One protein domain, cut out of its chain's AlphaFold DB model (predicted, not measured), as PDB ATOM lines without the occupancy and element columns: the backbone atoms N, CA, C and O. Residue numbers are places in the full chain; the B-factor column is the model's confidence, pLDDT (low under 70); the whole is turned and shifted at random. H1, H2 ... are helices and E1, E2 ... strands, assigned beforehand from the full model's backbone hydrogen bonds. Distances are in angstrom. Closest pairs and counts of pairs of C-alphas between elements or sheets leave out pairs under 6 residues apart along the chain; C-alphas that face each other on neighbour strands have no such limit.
ATOM      1  N   TYR A   3     -37.289  12.006  49.889       96.81
ATOM      2  CA  TYR A   3     -38.281  10.925  49.790       96.81
ATOM      3  C   TYR A   3     -38.035  10.096  48.522       96.81
ATOM      4  O   TYR A   3     -38.190  10.594  47.408       96.81
ATOM      5  N   SER A   4     -37.618   8.841  48.686       96.81
ATOM      6  CA  SER A   4     -37.133   7.965  47.614       96.81
ATOM      7  C   SER A   4     -38.120   6.852  47.276       96.81
ATOM      8  O   SER A   4     -38.476   6.034  48.129       96.81
ATOM      9  N   LYS A   5     -38.529   6.786  46.006       95.38
ATOM     10  CA  LYS A   5     -39.311   5.676  45.459       95.38
ATOM     11  C   LYS A   5     -38.396   4.708  44.718       95.38
ATOM     12  O   LYS A   5     -37.962   5.004  43.607       95.38
ATOM     13  N   ILE A   6     -38.146   3.539  45.300       94.25
ATOM     14  CA  ILE A   6     -37.256   2.536  44.693       94.25
ATOM     15  C   ILE A   6     -38.019   1.439  43.944       94.25
ATOM     16  O   ILE A   6     -37.573   1.016  42.879       94.25
ATOM     17  N   GLY A   7     -39.184   1.018  44.447       89.31
ATOM     18  CA  GLY A   7     -40.032   0.012  43.811       89.31
ATOM     19  C   GLY A   7     -40.984   0.628  42.787       89.31
ATOM     20  O   GLY A   7     -41.944   1.315  43.147       89.31
ATOM     21  N   ILE A   8     -40.762   0.351  41.501       86.38
ATOM     22  CA  ILE A   8     -41.643   0.778  40.403       86.38
ATOM     23  C   ILE A   8     -41.998  -0.389  39.475       86.38
ATOM     24  O   ILE A   8     -41.368  -1.449  39.484       86.38
ATOM     25  N   SER A   9     -43.014  -0.197  38.631       82.81
ATOM     26  CA  SER A   9     -43.324  -1.184  37.595       82.81
ATOM     27  C   SER A   9     -42.133  -1.364  36.638       82.81
ATOM     28  O   SER A   9     -41.435  -0.409  36.307       82.81
ATOM     29  N   GLY A  10     -41.861  -2.605  36.246       81.56
ATOM     30  CA  GLY A  10     -40.675  -3.041  35.504       81.56
ATOM     31  C   GLY A  10     -39.326  -3.079  36.252       81.56
ATOM     32  O   GLY A  10     -38.360  -3.567  35.668       81.56
ATOM     33  N   SER A  11     -39.190  -2.608  37.504       85.69
ATOM     34  CA  SER A  11     -37.876  -2.607  38.181       85.69
ATOM     35  C   SER A  11     -37.517  -3.960  38.807       85.69
ATOM     36  O   SER A  11     -38.173  -4.381  39.758       85.69
ATOM     37  N   GLY A  12     -36.439  -4.589  38.331       90.62
ATOM     38  CA  GLY A  12     -35.779  -5.701  39.028       90.62
ATOM     39  C   GLY A  12     -34.859  -5.228  40.162       90.62
ATOM     40  O   GLY A  12     -34.609  -4.028  40.307       90.62
ATOM     41  N   LEU A  13     -34.322  -6.164  40.945       93.44
ATOM     42  CA  LEU A  13     -33.516  -5.942  42.150       93.44
ATOM     43  C   LEU A  13     -32.413  -4.904  41.938       93.44
ATOM     44  O   LEU A  13     -32.323  -3.935  42.687       93.44
ATOM     45  N   THR A  14     -31.590  -5.062  40.899       91.88
ATOM     46  CA  THR A  14     -30.468  -4.146  40.636       91.88
ATOM     47  C   THR A  14     -30.923  -2.715  40.407       91.88
ATOM     48  O   THR A  14     -30.290  -1.792  40.909       91.88
ATOM     49  N   ASN A  15     -32.035  -2.514  39.699       91.19
ATOM     50  CA  ASN A  15     -32.568  -1.181  39.447       91.19
ATOM     51  C   ASN A  15     -33.075  -0.536  40.741       91.19
ATOM     52  O   ASN A  15     -32.849   0.653  40.950       91.19
ATOM     53  N   GLN A  16     -33.699  -1.321  41.622       94.50
ATOM     54  CA  GLN A  16     -34.171  -0.844  42.924       94.50
ATOM     55  C   GLN A  16     -33.000  -0.457  43.838       94.50
ATOM     56  O   GLN A  16     -33.015   0.620  44.430       94.50
ATOM     57  N   ILE A  17     -31.943  -1.275  43.893       95.12
ATOM     58  CA  ILE A  17     -30.750  -0.959  44.691       95.12
ATOM     59  C   ILE A  17     -29.980   0.236  44.117       95.12
ATOM     60  O   ILE A  17     -29.562   1.115  44.867       95.12
ATOM     61  N   ILE A  18     -29.837   0.335  42.793       92.69
ATOM     62  CA  ILE A  18     -29.250   1.525  42.160       92.69
ATOM     63  C   ILE A  18     -30.075   2.765  42.510       92.69
ATOM     64  O   ILE A  18     -29.495   3.784  42.875       92.69
ATOM     65  N   SER A  19     -31.408   2.678  42.451       94.12
ATOM     66  CA  SER A  19     -32.289   3.792  42.814       94.12
ATOM     67  C   SER A  19     -32.084   4.241  44.265       94.12
ATOM     68  O   SER A  19     -31.928   5.439  44.531       94.12
ATOM     69  N   LEU A  20     -31.961   3.287  45.196       96.56
ATOM     70  CA  LEU A  20     -31.633   3.564  46.597       96.56
ATOM     71  C   LEU A  20     -30.296   4.310  46.729       96.56
ATOM     72  O   LEU A  20     -30.231   5.370  47.350       96.56
ATOM     73  N   ILE A  21     -29.236   3.796  46.104       95.62
ATOM     74  CA  ILE A  21     -27.890   4.377  46.207       95.62
ATOM     75  C   ILE A  21     -27.851   5.779  45.600       95.62
ATOM     76  O   ILE A  21     -27.325   6.709  46.212       95.62
ATOM     77  N   VAL A  22     -28.446   5.967  44.421       93.88
ATOM     78  CA  VAL A  22     -28.526   7.286  43.785       93.88
ATOM     79  C   VAL A  22     -29.323   8.259  44.657       93.88
ATOM     80  O   VAL A  22     -28.910   9.411  44.796       93.88
ATOM     81  N   SER A  23     -30.399   7.810  45.309       95.56
ATOM     82  CA  SER A  23     -31.160   8.638  46.254       95.56
ATOM     83  C   SER A  23     -30.303   9.095  47.436       95.56
ATOM     84  O   SER A  23     -30.302  10.280  47.761       95.56
ATOM     85  N   ILE A  24     -29.493   8.203  48.016       96.81
ATOM     86  CA  ILE A  24     -28.533   8.544  49.081       96.81
ATOM     87  C   ILE A  24     -27.507   9.568  48.585       96.81
ATOM     88  O   ILE A  24     -27.238  10.570  49.247       96.81
ATOM     89  N   MET A  25     -26.956   9.368  47.388       94.50
ATOM     90  CA  MET A  25     -25.967  10.277  46.806       94.50
ATOM     91  C   MET A  25     -26.543  11.664  46.495       94.50
ATOM     92  O   MET A  25     -25.838  12.671  46.626       94.50
ATOM     93  N   LEU A  26     -27.798  11.739  46.048       93.19
ATOM     94  CA  LEU A  26     -28.487  13.008  45.825       93.19
ATOM     95  C   LEU A  26     -28.823  13.693  47.142       93.19
ATOM     96  O   LEU A  26     -28.541  14.880  47.271       93.19
ATOM     97  N   ALA A  27     -29.330  12.948  48.126       94.75
ATOM     98  CA  ALA A  27     -29.562  13.461  49.468       94.75
ATOM     99  C   ALA A  27     -28.286  14.086  50.045       94.75
ATOM    100  O   ALA A  27     -28.313  15.242  50.456       94.75
ATOM    101  N   HIS A  28     -27.147  13.395  49.929       94.12
ATOM    102  CA  HIS A  28     -25.842  13.929  50.315       94.12
ATOM    103  C   HIS A  28     -25.496  15.236  49.600       94.12
ATOM    104  O   HIS A  28     -25.121  16.222  50.228       94.12
ATOM    105  N   SER A  29     -25.650  15.255  48.273       91.81
ATOM    106  CA  SER A  29     -25.282  16.414  47.446       91.81
ATOM    107  C   SER A  29     -26.165  17.633  47.714       91.81
ATOM    108  O   SER A  29     -25.713  18.760  47.542       91.81
ATOM    109  N   SER A  30     -27.408  17.401  48.137       91.19
ATOM    110  CA  SER A  30     -28.388  18.429  48.494       91.19
ATOM    111  C   SER A  30     -28.435  18.711  50.001       91.19
ATOM    112  O   SER A  30     -29.362  19.363  50.472       91.19
ATOM    113  N   ASN A  31     -27.454  18.216  50.769       91.56
ATOM    114  CA  ASN A  31     -27.349  18.371  52.224       91.56
ATOM    115  C   ASN A  31     -28.583  17.879  53.015       91.56
ATOM    116  O   ASN A  31     -28.859  18.347  54.118       91.56
ATOM    117  N   HIS A  32     -29.320  16.904  52.482       93.25
ATOM    118  CA  HIS A  32     -30.324  16.172  53.242       93.25
ATOM    119  C   HIS A  32     -29.649  15.119  54.123       93.25
ATOM    120  O   HIS A  32     -28.804  14.357  53.659       93.25
ATOM    121  N   LYS A  33     -30.061  15.056  55.390       95.31
ATOM    122  CA  LYS A  33     -29.524  14.111  56.384       95.31
ATOM    123  C   LYS A  33     -30.295  12.799  56.475       95.31
ATOM    124  O   LYS A  33     -29.829  11.856  57.100       95.31
ATOM    125  N   VAL A  34     -31.477  12.740  55.867       97.06
ATOM    126  CA  VAL A  34     -32.389  11.601  55.975       97.06
ATOM    127  C   VAL A  34     -32.965  11.275  54.607       97.06
ATOM    128  O   VAL A  34     -33.468  12.176  53.924       97.06
ATOM    129  N   VAL A  35     -32.906   9.999  54.239       98.06
ATOM    130  CA  VAL A  35     -33.554   9.409  53.068       98.06
ATOM    131  C   VAL A  35     -34.682   8.515  53.558       98.06
ATOM    132  O   VAL A  35     -34.432   7.465  54.138       98.06
ATOM    133  N   VAL A  36     -35.920   8.923  53.317       98.06
ATOM    134  CA  VAL A  36     -37.089   8.096  53.603       98.06
ATOM    135  C   VAL A  36     -37.386   7.265  52.366       98.06
ATOM    136  O   VAL A  36     -37.557   7.812  51.277       98.06
ATOM    137  N   VAL A  37     -37.413   5.951  52.519       98.00
ATOM    138  CA  VAL A  37     -37.509   5.001  51.415       98.00
ATOM    139  C   VAL A  37     -38.876   4.337  51.452       98.00
ATOM    140  O   VAL A  37     -39.321   3.847  52.488       98.00
ATOM    141  N   ASP A  38     -39.553   4.372  50.307       95.44
ATOM    142  CA  ASP A  38     -40.824   3.679  50.101       95.44
ATOM    143  C   ASP A  38     -40.610   2.153  50.003       95.44
ATOM    144  O   ASP A  38     -39.515   1.622  50.171       95.44
ATOM    145  N   LYS A  39     -41.674   1.426  49.687       94.38
ATOM    146  CA  LYS A  39     -41.662  -0.025  49.496       94.38
ATOM    147  C   LYS A  39     -40.662  -0.546  48.443       94.38
ATOM    148  O   LYS A  39     -40.414   0.074  47.402       94.38
ATOM    149  N   PHE A  40     -40.179  -1.760  48.688       96.12
ATOM    150  CA  PHE A  40     -39.476  -2.625  47.744       96.12
ATOM    151  C   PHE A  40     -40.474  -3.453  46.935       96.12
ATOM    152  O   PHE A  40     -41.533  -3.824  47.434       96.12
ATOM    153  N   ARG A  41     -40.152  -3.752  45.680       94.38
ATOM    154  CA  ARG A  41     -40.963  -4.589  44.800       94.38
ATOM    155  C   ARG A  41     -40.422  -6.010  44.749       94.38
ATOM    156  O   ARG A  41     -39.276  -6.217  44.356       94.38
ATOM    157  N   ASP A  42     -41.277  -6.970  45.074       92.38
ATOM    158  CA  ASP A  42     -40.881  -8.368  45.272       92.38
ATOM    159  C   ASP A  42     -40.720  -9.135  43.956       92.38
ATOM    160  O   ASP A  42     -39.928 -10.077  43.862       92.38
ATOM    161  N   ASP A  43     -41.461  -8.718  42.928       87.94
ATOM    162  CA  ASP A  43     -41.449  -9.323  41.603       87.94
ATOM    163  C   ASP A  43     -41.617  -8.261  40.509       87.94
ATOM    164  O   ASP A  43     -42.571  -7.478  40.515       87.94
ATOM    165  N   TYR A  44     -40.712  -8.244  39.527       82.31
ATOM    166  CA  TYR A  44     -40.760  -7.282  38.425       82.31
ATOM    167  C   TYR A  44     -42.022  -7.380  37.542       82.31
ATOM    168  O   TYR A  44     -42.324  -6.428  36.810       82.31
ATOM    169  N   SER A  45     -42.762  -8.490  37.594       81.44
ATOM    170  CA  SER A  45     -43.959  -8.740  36.785       81.44
ATOM    171  C   SER A  45     -45.275  -8.520  37.542       81.44
ATOM    172  O   SER A  45     -46.316  -8.376  36.904       81.44
ATOM    173  N   LYS A  46     -45.240  -8.420  38.879       85.81
ATOM    174  CA  LYS A  46     -46.434  -8.299  39.734       85.81
ATOM    175  C   LYS A  46     -46.468  -6.989  40.519       85.81
ATOM    176  O   LYS A  46     -45.448  -6.325  40.685       85.81
ATOM    177  N   GLU A  47     -47.633  -6.600  41.021       87.31
ATOM    178  CA  GLU A  47     -47.788  -5.436  41.913       87.31
ATOM    179  C   GLU A  47     -47.656  -5.825  43.395       87.31
ATOM    180  O   GLU A  47     -48.405  -5.362  44.251       87.31
ATOM    181  N   GLU A  48     -46.687  -6.689  43.696       91.25
ATOM    182  CA  GLU A  48     -46.380  -7.155  45.049       91.25
ATOM    183  C   GLU A  48     -45.203  -6.359  45.613       91.25
ATOM    184  O   GLU A  48     -44.180  -6.161  44.947       91.25
ATOM    185  N   PHE A  49     -45.372  -5.863  46.837       94.38
ATOM    186  CA  PHE A  49     -44.405  -4.992  47.480       94.38
ATOM    187  C   PHE A  49     -44.271  -5.316  48.962       94.38
ATOM    188  O   PHE A  49     -45.266  -5.588  49.635       94.38
ATOM    189  N   THR A  50     -43.054  -5.175  49.466       95.00
ATOM    190  CA  THR A  50     -42.702  -5.346  50.873       95.00
ATOM    191  C   THR A  50     -42.042  -4.067  51.397       95.00
ATOM    192  O   THR A  50     -41.541  -3.245  50.624       95.00
ATOM    193  N   LYS A  51     -42.062  -3.862  52.716       96.62
ATOM    194  CA  LYS A  51     -41.268  -2.817  53.374       96.62
ATOM    195  C   LYS A  51     -39.784  -2.977  53.039       96.62
ATOM    196  O   LYS A  51     -39.309  -4.090  52.821       96.62
ATOM    197  N   ILE A  52     -39.043  -1.877  52.980       96.69
ATOM    198  CA  ILE A  52     -37.608  -1.950  52.696       96.69
ATOM    199  C   ILE A  52     -36.827  -2.500  53.901       96.69
ATOM    200  O   ILE A  52     -35.816  -3.165  53.690       96.69
ATOM    201  N   SER A  53     -37.321  -2.319  55.131       97.00
ATOM    202  CA  SER A  53     -36.756  -2.882  56.371       97.00
ATOM    203  C   SER A  53     -36.810  -4.418  56.433       97.00
ATOM    204  O   SER A  53     -35.946  -5.062  57.033       97.00
ATOM    205  N   ASP A  54     -37.767  -5.038  55.740       97.25
ATOM    206  CA  ASP A  54     -37.836  -6.498  55.602       97.25
ATOM    207  C   ASP A  54     -36.828  -7.031  54.566       97.25
ATOM    208  O   ASP A  54     -36.541  -8.226  54.529       97.25
ATOM    209  N   ILE A  55     -36.274  -6.158  53.717       97.81
ATOM    210  CA  ILE A  55     -35.357  -6.515  52.624       97.81
ATOM    211  C   ILE A  55     -33.905  -6.195  52.981       97.81
ATOM    212  O   ILE A  55     -33.008  -7.024  52.795       97.81
ATOM    213  N   ILE A  56     -33.671  -4.997  53.505       97.69
ATOM    214  CA  ILE A  56     -32.366  -4.452  53.871       97.69
ATOM    215  C   ILE A  56     -32.299  -4.340  55.392       97.69
ATOM    216  O   ILE A  56     -33.232  -3.870  56.035       97.69
ATOM    217  N   ASP A  57     -31.164  -4.730  55.961       98.06
ATOM    218  CA  ASP A  57     -30.820  -4.430  57.348       98.06
ATOM    219  C   ASP A  57     -30.458  -2.940  57.451       98.06
ATOM    220  O   ASP A  57     -29.303  -2.535  57.275       98.06
ATOM    221  N   ILE A  58     -31.492  -2.108  57.616       97.12
ATOM    222  CA  ILE A  58     -31.377  -0.645  57.622       97.12
ATOM    223  C   ILE A  58     -30.481  -0.169  58.761       97.12
ATOM    224  O   ILE A  58     -29.664   0.720  58.533       97.12
ATOM    225  N   ASP A  59     -30.586  -0.773  59.944       96.44
ATOM    226  CA  ASP A  59     -29.785  -0.392  61.108       96.44
ATOM    227  C   ASP A  59     -28.296  -0.561  60.804       96.44
ATOM    228  O   ASP A  59     -27.517   0.386  60.935       96.44
ATOM    229  N   LYS A  60     -27.912  -1.722  60.265       97.38
ATOM    230  CA  LYS A  60     -26.523  -1.987  59.890       97.38
ATOM    231  C   LYS A  60     -26.035  -1.118  58.728       97.38
ATOM    232  O   LYS A  60     -24.881  -0.693  58.709       97.38
ATOM    233  N   CYS A  61     -26.896  -0.818  57.753       98.00
ATOM    234  CA  CYS A  61     -26.557   0.147  56.702       98.00
ATOM    235  C   CYS A  61     -26.322   1.548  57.289       98.00
ATOM    236  O   CYS A  61     -25.383   2.241  56.891       98.00
ATOM    237  N   ASN A  62     -27.155   1.962  58.246       98.06
ATOM    238  CA  ASN A  62     -27.088   3.271  58.883       98.06
ATOM    239  C   ASN A  62     -25.827   3.455  59.727       98.06
ATOM    240  O   ASN A  62     -25.290   4.560  59.721       98.06
ATOM    241  N   GLU A  63     -25.301   2.406  60.371       97.38
ATOM    242  CA  GLU A  63     -23.997   2.462  61.053       97.38
ATOM    243  C   GLU A  63     -22.906   3.022  60.124       97.38
ATOM    244  O   GLU A  63     -22.201   3.968  60.473       97.38
ATOM    245  N   PHE A  64     -22.820   2.494  58.899       97.94
ATOM    246  CA  PHE A  64     -21.865   2.958  57.892       97.94
ATOM    247  C   PHE A  64     -22.223   4.340  57.322       97.94
ATOM    248  O   PHE A  64     -21.351   5.203  57.175       97.94
ATOM    249  N   LEU A  65     -23.491   4.557  56.955       98.06
ATOM    250  CA  LEU A  65     -23.923   5.768  56.249       98.06
ATOM    251  C   LEU A  65     -23.869   7.021  57.127       98.06
ATOM    252  O   LEU A  65     -23.509   8.094  56.630       98.06
ATOM    253  N   ILE A  66     -24.187   6.893  58.414       97.12
ATOM    254  CA  ILE A  66     -24.115   8.000  59.367       97.12
ATOM    255  C   ILE A  66     -22.652   8.388  59.587       97.12
ATOM    256  O   ILE A  66     -22.317   9.560  59.426       97.12
ATOM    257  N   ASP A  67     -21.779   7.417  59.868       96.75
ATOM    258  CA  ASP A  67     -20.353   7.668  60.114       96.75
ATOM    259  C   ASP A  67     -19.646   8.260  58.882       96.75
ATOM    260  O   ASP A  67     -18.908   9.242  58.975       96.75
ATOM    261  N   THR A  68     -19.932   7.722  57.693       96.62
ATOM    262  CA  THR A  68     -19.202   8.093  56.471       96.62
ATOM    263  C   THR A  68     -19.783   9.324  55.773       96.62
ATOM    264  O   THR A  68     -19.042  10.140  55.220       96.62
ATOM    265  N   TYR A  69     -21.113   9.457  55.743       96.19
ATOM    266  CA  TYR A  69     -21.805  10.447  54.908       96.19
ATOM    267  C   TYR A  69     -22.759  11.357  55.677       96.19
ATOM    268  O   TYR A  69     -23.304  12.284  55.066       96.19
ATOM    269  N   ASN A  70     -22.935  11.139  56.986       95.62
ATOM    270  CA  ASN A  70     -23.886  11.869  57.824       95.62
ATOM    271  C   ASN A  70     -25.322  11.786  57.261       95.62
ATOM    272  O   ASN A  70     -26.029  12.796  57.157       95.62
ATOM    273  N   ILE A  71     -25.705  10.585  56.808       96.69
ATOM    274  CA  ILE A  71     -27.020  10.264  56.239       96.69
ATOM    275  C   ILE A  71     -27.601   9.040  56.930       96.69
ATOM    276  O   ILE A  71     -26.904   8.050  57.118       96.69
ATOM    277  N   MET A  72     -28.902   9.088  57.200       97.56
ATOM    278  CA  MET A  72     -29.686   7.947  57.654       97.56
ATOM    279  C   MET A  72     -30.750   7.558  56.618       97.56
ATOM    280  O   MET A  72     -31.409   8.421  56.036       97.56
ATOM    281  N   ILE A  73     -30.942   6.258  56.407       98.12
ATOM    282  CA  ILE A  73     -32.079   5.673  55.695       98.12
ATOM    283  C   ILE A  73     -33.189   5.351  56.698       98.12
ATOM    284  O   ILE A  73     -32.924   4.825  57.776       98.12
ATOM    285  N   VAL A  74     -34.435   5.627  56.320       98.00
ATOM    286  CA  VAL A  74     -35.633   5.309  57.104       98.00
ATOM    287  C   VAL A  74     -36.621   4.566  56.225       98.00
ATOM    288  O   VAL A  74     -36.907   5.012  55.114       98.00
ATOM    289  N   ASP A  75     -37.168   3.459  56.719       97.88
ATOM    290  CA  ASP A  75     -38.344   2.847  56.103       97.88
ATOM    291  C   ASP A  75     -39.567   3.731  56.361       97.88
ATOM    292  O   ASP A  75     -39.889   4.034  57.510       97.88
ATOM    293  N   LYS A  76     -40.264   4.124  55.292       97.31
ATOM    294  CA  LYS A  76     -41.497   4.916  55.354       97.31
ATOM    295  C   LYS A  76     -42.503   4.401  56.389       97.31
ATOM    296  O   LYS A  76     -43.139   5.202  57.068       97.31
ATOM    297  N   TYR A  77     -42.692   3.089  56.467       96.00
ATOM    298  CA  TYR A  77     -43.739   2.454  57.265       96.00
ATOM    299  C   TYR A  77     -43.336   2.192  58.717       96.00
ATOM    300  O   TYR A  77     -44.211   1.884  59.524       96.00
ATOM    301  N   ASP A  78     -42.047   2.322  59.034       95.94
ATOM    302  CA  ASP A  78     -41.491   2.165  60.383       95.94
ATOM    303  C   ASP A  78     -40.861   3.481  60.880       95.94
ATOM    304  O   ASP A  78     -40.013   3.492  61.776       95.94
ATOM    305  N   GLU A 158     -44.229  13.670  48.260       93.56
ATOM    306  CA  GLU A 158     -43.903  13.278  46.892       93.56
ATOM    307  C   GLU A 158     -42.608  12.451  46.869       93.56
ATOM    308  O   GLU A 158     -41.500  12.976  46.981       93.56
ATOM    309  N   TYR A 159     -42.753  11.132  46.729       93.81
ATOM    310  CA  TYR A 159     -41.620  10.219  46.601       93.81
ATOM    311  C   TYR A 159     -41.081  10.217  45.169       93.81
ATOM    312  O   TYR A 159     -41.777   9.839  44.221       93.81
ATOM    313  N   VAL A 160     -39.811  10.582  45.022       93.12
ATOM    314  CA  VAL A 160     -39.145  10.702  43.726       93.12
ATOM    315  C   VAL A 160     -38.516   9.368  43.351       93.12
ATOM    316  O   VAL A 160     -37.713   8.806  44.098       93.12
ATOM    317  N   ASN A 161     -38.864   8.860  42.169       89.00
ATOM    318  CA  ASN A 161     -38.147   7.741  41.577       89.00
ATOM    319  C   ASN A 161     -36.881   8.258  40.902       89.00
ATOM    320  O   ASN A 161     -36.951   8.923  39.865       89.00
ATOM    321  N   THR A 162     -35.734   7.919  41.475       84.06
ATOM    322  CA  THR A 162     -34.452   8.362  40.950       84.06
ATOM    323  C   THR A 162     -33.676   7.182  40.419       84.06
ATOM    324  O   THR A 162     -32.979   6.494  41.151       84.06
ATOM    325  N   PHE A 163     -33.728   7.002  39.107       80.12
ATOM    326  CA  PHE A 163     -32.861   6.062  38.418       80.12
ATOM    327  C   PHE A 163     -31.792   6.806  37.623       80.12
ATOM    328  O   PHE A 163     -32.059   7.814  36.968       80.12
ATOM    329  N   CYS A 164     -30.568   6.295  37.674       74.06
ATOM    330  CA  CYS A 164     -29.459   6.778  36.874       74.06
ATOM    331  C   CYS A 164     -28.717   5.564  36.330       74.06
ATOM    332  O   CYS A 164     -28.380   4.656  37.091       74.06
ATOM    333  N   ASP A 165     -28.476   5.532  35.021       72.12
ATOM    334  CA  ASP A 165     -27.651   4.479  34.450       72.12
ATOM    335  C   ASP A 165     -26.218   4.539  35.019       72.12
ATOM    336  O   ASP A 165     -25.694   5.587  35.418       72.12
ATOM    337  N   LEU A 166     -25.564   3.378  35.058       68.81
ATOM    338  CA  LEU A 166     -24.210   3.239  35.604       68.81
ATOM    339  C   LEU A 166     -23.182   4.088  34.844       68.81
ATOM    340  O   LEU A 166     -22.190   4.533  35.424       68.81
ATOM    341  N   TYR A 167     -23.412   4.338  33.554       68.75
ATOM    342  CA  TYR A 167     -22.536   5.171  32.736       68.75
ATOM    343  C   TYR A 167     -22.500   6.612  33.263       68.75
ATOM    344  O   TYR A 167     -21.421   7.176  33.467       68.75
ATOM    345  N   THR A 168     -23.663   7.171  33.581       71.75
ATOM    346  CA  THR A 168     -23.823   8.516  34.128       71.75
ATOM    347  C   THR A 168     -23.241   8.623  35.537       71.75
ATOM    348  O   THR A 168     -22.565   9.610  35.842       71.75
ATOM    349  N   ILE A 169     -23.415   7.599  36.380       71.88
ATOM    350  CA  ILE A 169     -22.786   7.543  37.713       71.88
ATOM    351  C   ILE A 169     -21.255   7.571  37.588       71.88
ATOM    352  O   ILE A 169     -20.587   8.367  38.256       71.88
ATOM    353  N   HIS A 170     -20.696   6.743  36.700       67.56
ATOM    354  CA  HIS A 170     -19.251   6.649  36.494       67.56
ATOM    355  C   HIS A 170     -18.648   7.943  35.940       67.56
ATOM    356  O   HIS A 170     -17.591   8.370  36.403       67.56
ATOM    357  N   ASN A 171     -19.314   8.595  34.989       65.81
ATOM    358  CA  ASN A 171     -18.764   9.776  34.324       65.81
ATOM    359  C   ASN A 171     -18.851  11.057  35.159       65.81
ATOM    360  O   ASN A 171     -18.119  12.005  34.896       65.81
ATOM    361  N   ARG A 172     -19.699  11.095  36.192       70.75
ATOM    362  CA  ARG A 172     -19.804  12.244  37.109       70.75
ATOM    363  C   ARG A 172     -18.780  12.215  38.252       70.75
ATOM    364  O   ARG A 172     -18.932  12.960  39.214       70.75
ATOM    365  N   GLY A 173     -17.775  11.336  38.191       63.03
ATOM    366  CA  GLY A 173     -16.738  11.223  39.224       63.03
ATOM    367  C   GLY A 173     -17.244  10.685  40.568       63.03
ATOM    368  O   GLY A 173     -16.519  10.723  41.553       63.03
ATOM    369  N   LYS A 174     -18.476  10.159  40.624       73.31
ATOM    370  CA  LYS A 174     -19.090   9.643  41.856       73.31
ATOM    371  C   LYS A 174     -18.970   8.125  42.023       73.31
ATOM    372  O   LYS A 174     -19.613   7.549  42.898       73.31
ATOM    373  N   LYS A 175     -18.133   7.484  41.201       78.50
ATOM    374  CA  LYS A 175     -17.904   6.034  41.202       78.50
ATOM    375  C   LYS A 175     -17.527   5.514  42.594       78.50
ATOM    376  O   LYS A 175     -18.138   4.564  43.060       78.50
ATOM    377  N   THR A 176     -16.609   6.191  43.285       87.88
ATOM    378  CA  THR A 176     -16.141   5.772  44.615       87.88
ATOM    379  C   THR A 176     -17.263   5.764  45.650       87.88
ATOM    380  O   THR A 176     -17.397   4.802  46.393       87.88
ATOM    381  N   MET A 177     -18.107   6.804  45.690       91.69
ATOM    382  CA  MET A 177     -19.238   6.848  46.626       91.69
ATOM    383  C   MET A 177     -20.268   5.764  46.301       91.69
ATOM    384  O   MET A 177     -20.736   5.085  47.207       91.69
ATOM    385  N   PHE A 178     -20.582   5.576  45.015       92.00
ATOM    386  CA  PHE A 178     -21.498   4.525  44.581       92.00
ATOM    387  C   PHE A 178     -21.005   3.141  45.018       92.00
ATOM    388  O   PHE A 178     -21.735   2.432  45.698       92.00
ATOM    389  N   GLU A 179     -19.761   2.778  44.691       90.12
ATOM    390  CA  GLU A 179     -19.175   1.480  45.051       90.12
ATOM    391  C   GLU A 179     -19.063   1.288  46.568       90.12
ATOM    392  O   GLU A 179     -19.312   0.190  47.066       90.12
ATOM    393  N   ASN A 180     -18.728   2.348  47.309       93.75
ATOM    394  CA  ASN A 180     -18.650   2.300  48.766       93.75
ATOM    395  C   ASN A 180     -20.017   2.018  49.396       93.75
ATOM    396  O   ASN A 180     -20.107   1.150  50.261       93.75
ATOM    397  N   ILE A 181     -21.078   2.703  48.955       96.00
ATOM    398  CA  ILE A 181     -22.437   2.440  49.449       96.00
ATOM    399  C   ILE A 181     -22.885   1.044  49.017       96.00
ATOM    400  O   ILE A 181     -23.362   0.280  49.844       96.00
ATOM    401  N   LEU A 182     -22.669   0.679  47.750       94.12
ATOM    402  CA  LEU A 182     -23.046  -0.614  47.177       94.12
ATOM    403  C   LEU A 182     -22.516  -1.804  47.991       94.12
ATOM    404  O   LEU A 182     -23.239  -2.776  48.201       94.12
ATOM    405  N   ARG A 183     -21.258  -1.726  48.446       93.31
ATOM    406  CA  ARG A 183     -20.601  -2.756  49.271       93.31
ATOM    407  C   ARG A 183     -21.073  -2.779  50.727       93.31
ATOM    408  O   ARG A 183     -20.808  -3.758  51.412       93.31
ATOM    409  N   ASN A 184     -21.747  -1.726  51.179       96.38
ATOM    410  CA  ASN A 184     -22.291  -1.583  52.530       96.38
ATOM    411  C   ASN A 184     -23.828  -1.602  52.546       96.38
ATOM    412  O   ASN A 184     -24.444  -1.146  53.506       96.38
TER     413      ASN A 184
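This is residues 3 to 78 and 158 to 184 of the 352 residues of an uncharacterized protein of viral metagenome (UniProt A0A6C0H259). Picture a small ribbon of two parallel strands, E1 beside E2, with the long helix H1 packed on E1 and H2 packed on E2. H4 packs on H1 away from the ribbon, the short H3 lies farthest out, and residues 38 to 57 make a long loop. The printed part has 103 residues, with H1, E1, H2, E2, H3 and H4 in chain order, and its class is mostly helix. It is compact, with a radius of gyration of the C-alphas of 12.9 A and spans of 35 by 31 by 26 A.

Find C-alpha 34 at (-32.389, 11.601, 55.975), where E1, residues 34 to 37, begins; E2 is residues 72 to 75. H1 starts at C-alpha 13, (-33.516, -5.942, 42.150), and runs 24.4 A to residue 29. H2, residues 58 to 69, measures 14.9 A. H3 is residues 166 to 171, and H4, residues 175 to 183, runs 12.2 A to C-alpha 183 at (-20.601, -2.756, 49.271).

Look between E1 and E2: N 35 and O 72 are 2.8 A apart, within hydrogen-bond range. E1, H2 and E2 form a strand-helix-strand unit, two parallel neighbour strands with a helix between, its crossover right-handed. The closest C-alphas of H1 and E1 are Ile 24 and Val 35, 6.5 A; of H2 and E2, Asn 62 and Met 72, 5.5 A. H1, with residues 21 to 25 alone, touches H4, closest at the C-alphas of Ile 21 and Phe 178, 6.6 A, at a steep tilt of 56 degrees, opposite ways. H3 and H4 are close but not clearly touching, the C-alphas of Ile 169 and Lys 175 being 6.2 A apart. In H1, H3 and H4 every O i to N i+4 pair is within hydrogen-bond range; in H2, 6 of 8 are.

The C-alphas of Ser 45 and Asp 67, the two farthest apart, are 37.0 A apart. Residues 79 to 157 are not printed, and C-alphas 78 and 158 stand 17.6 A apart across that cut. The link from E1 to H2 is long. Residues 166 to 167, 170 to 171 and 173 have pLDDT under 70.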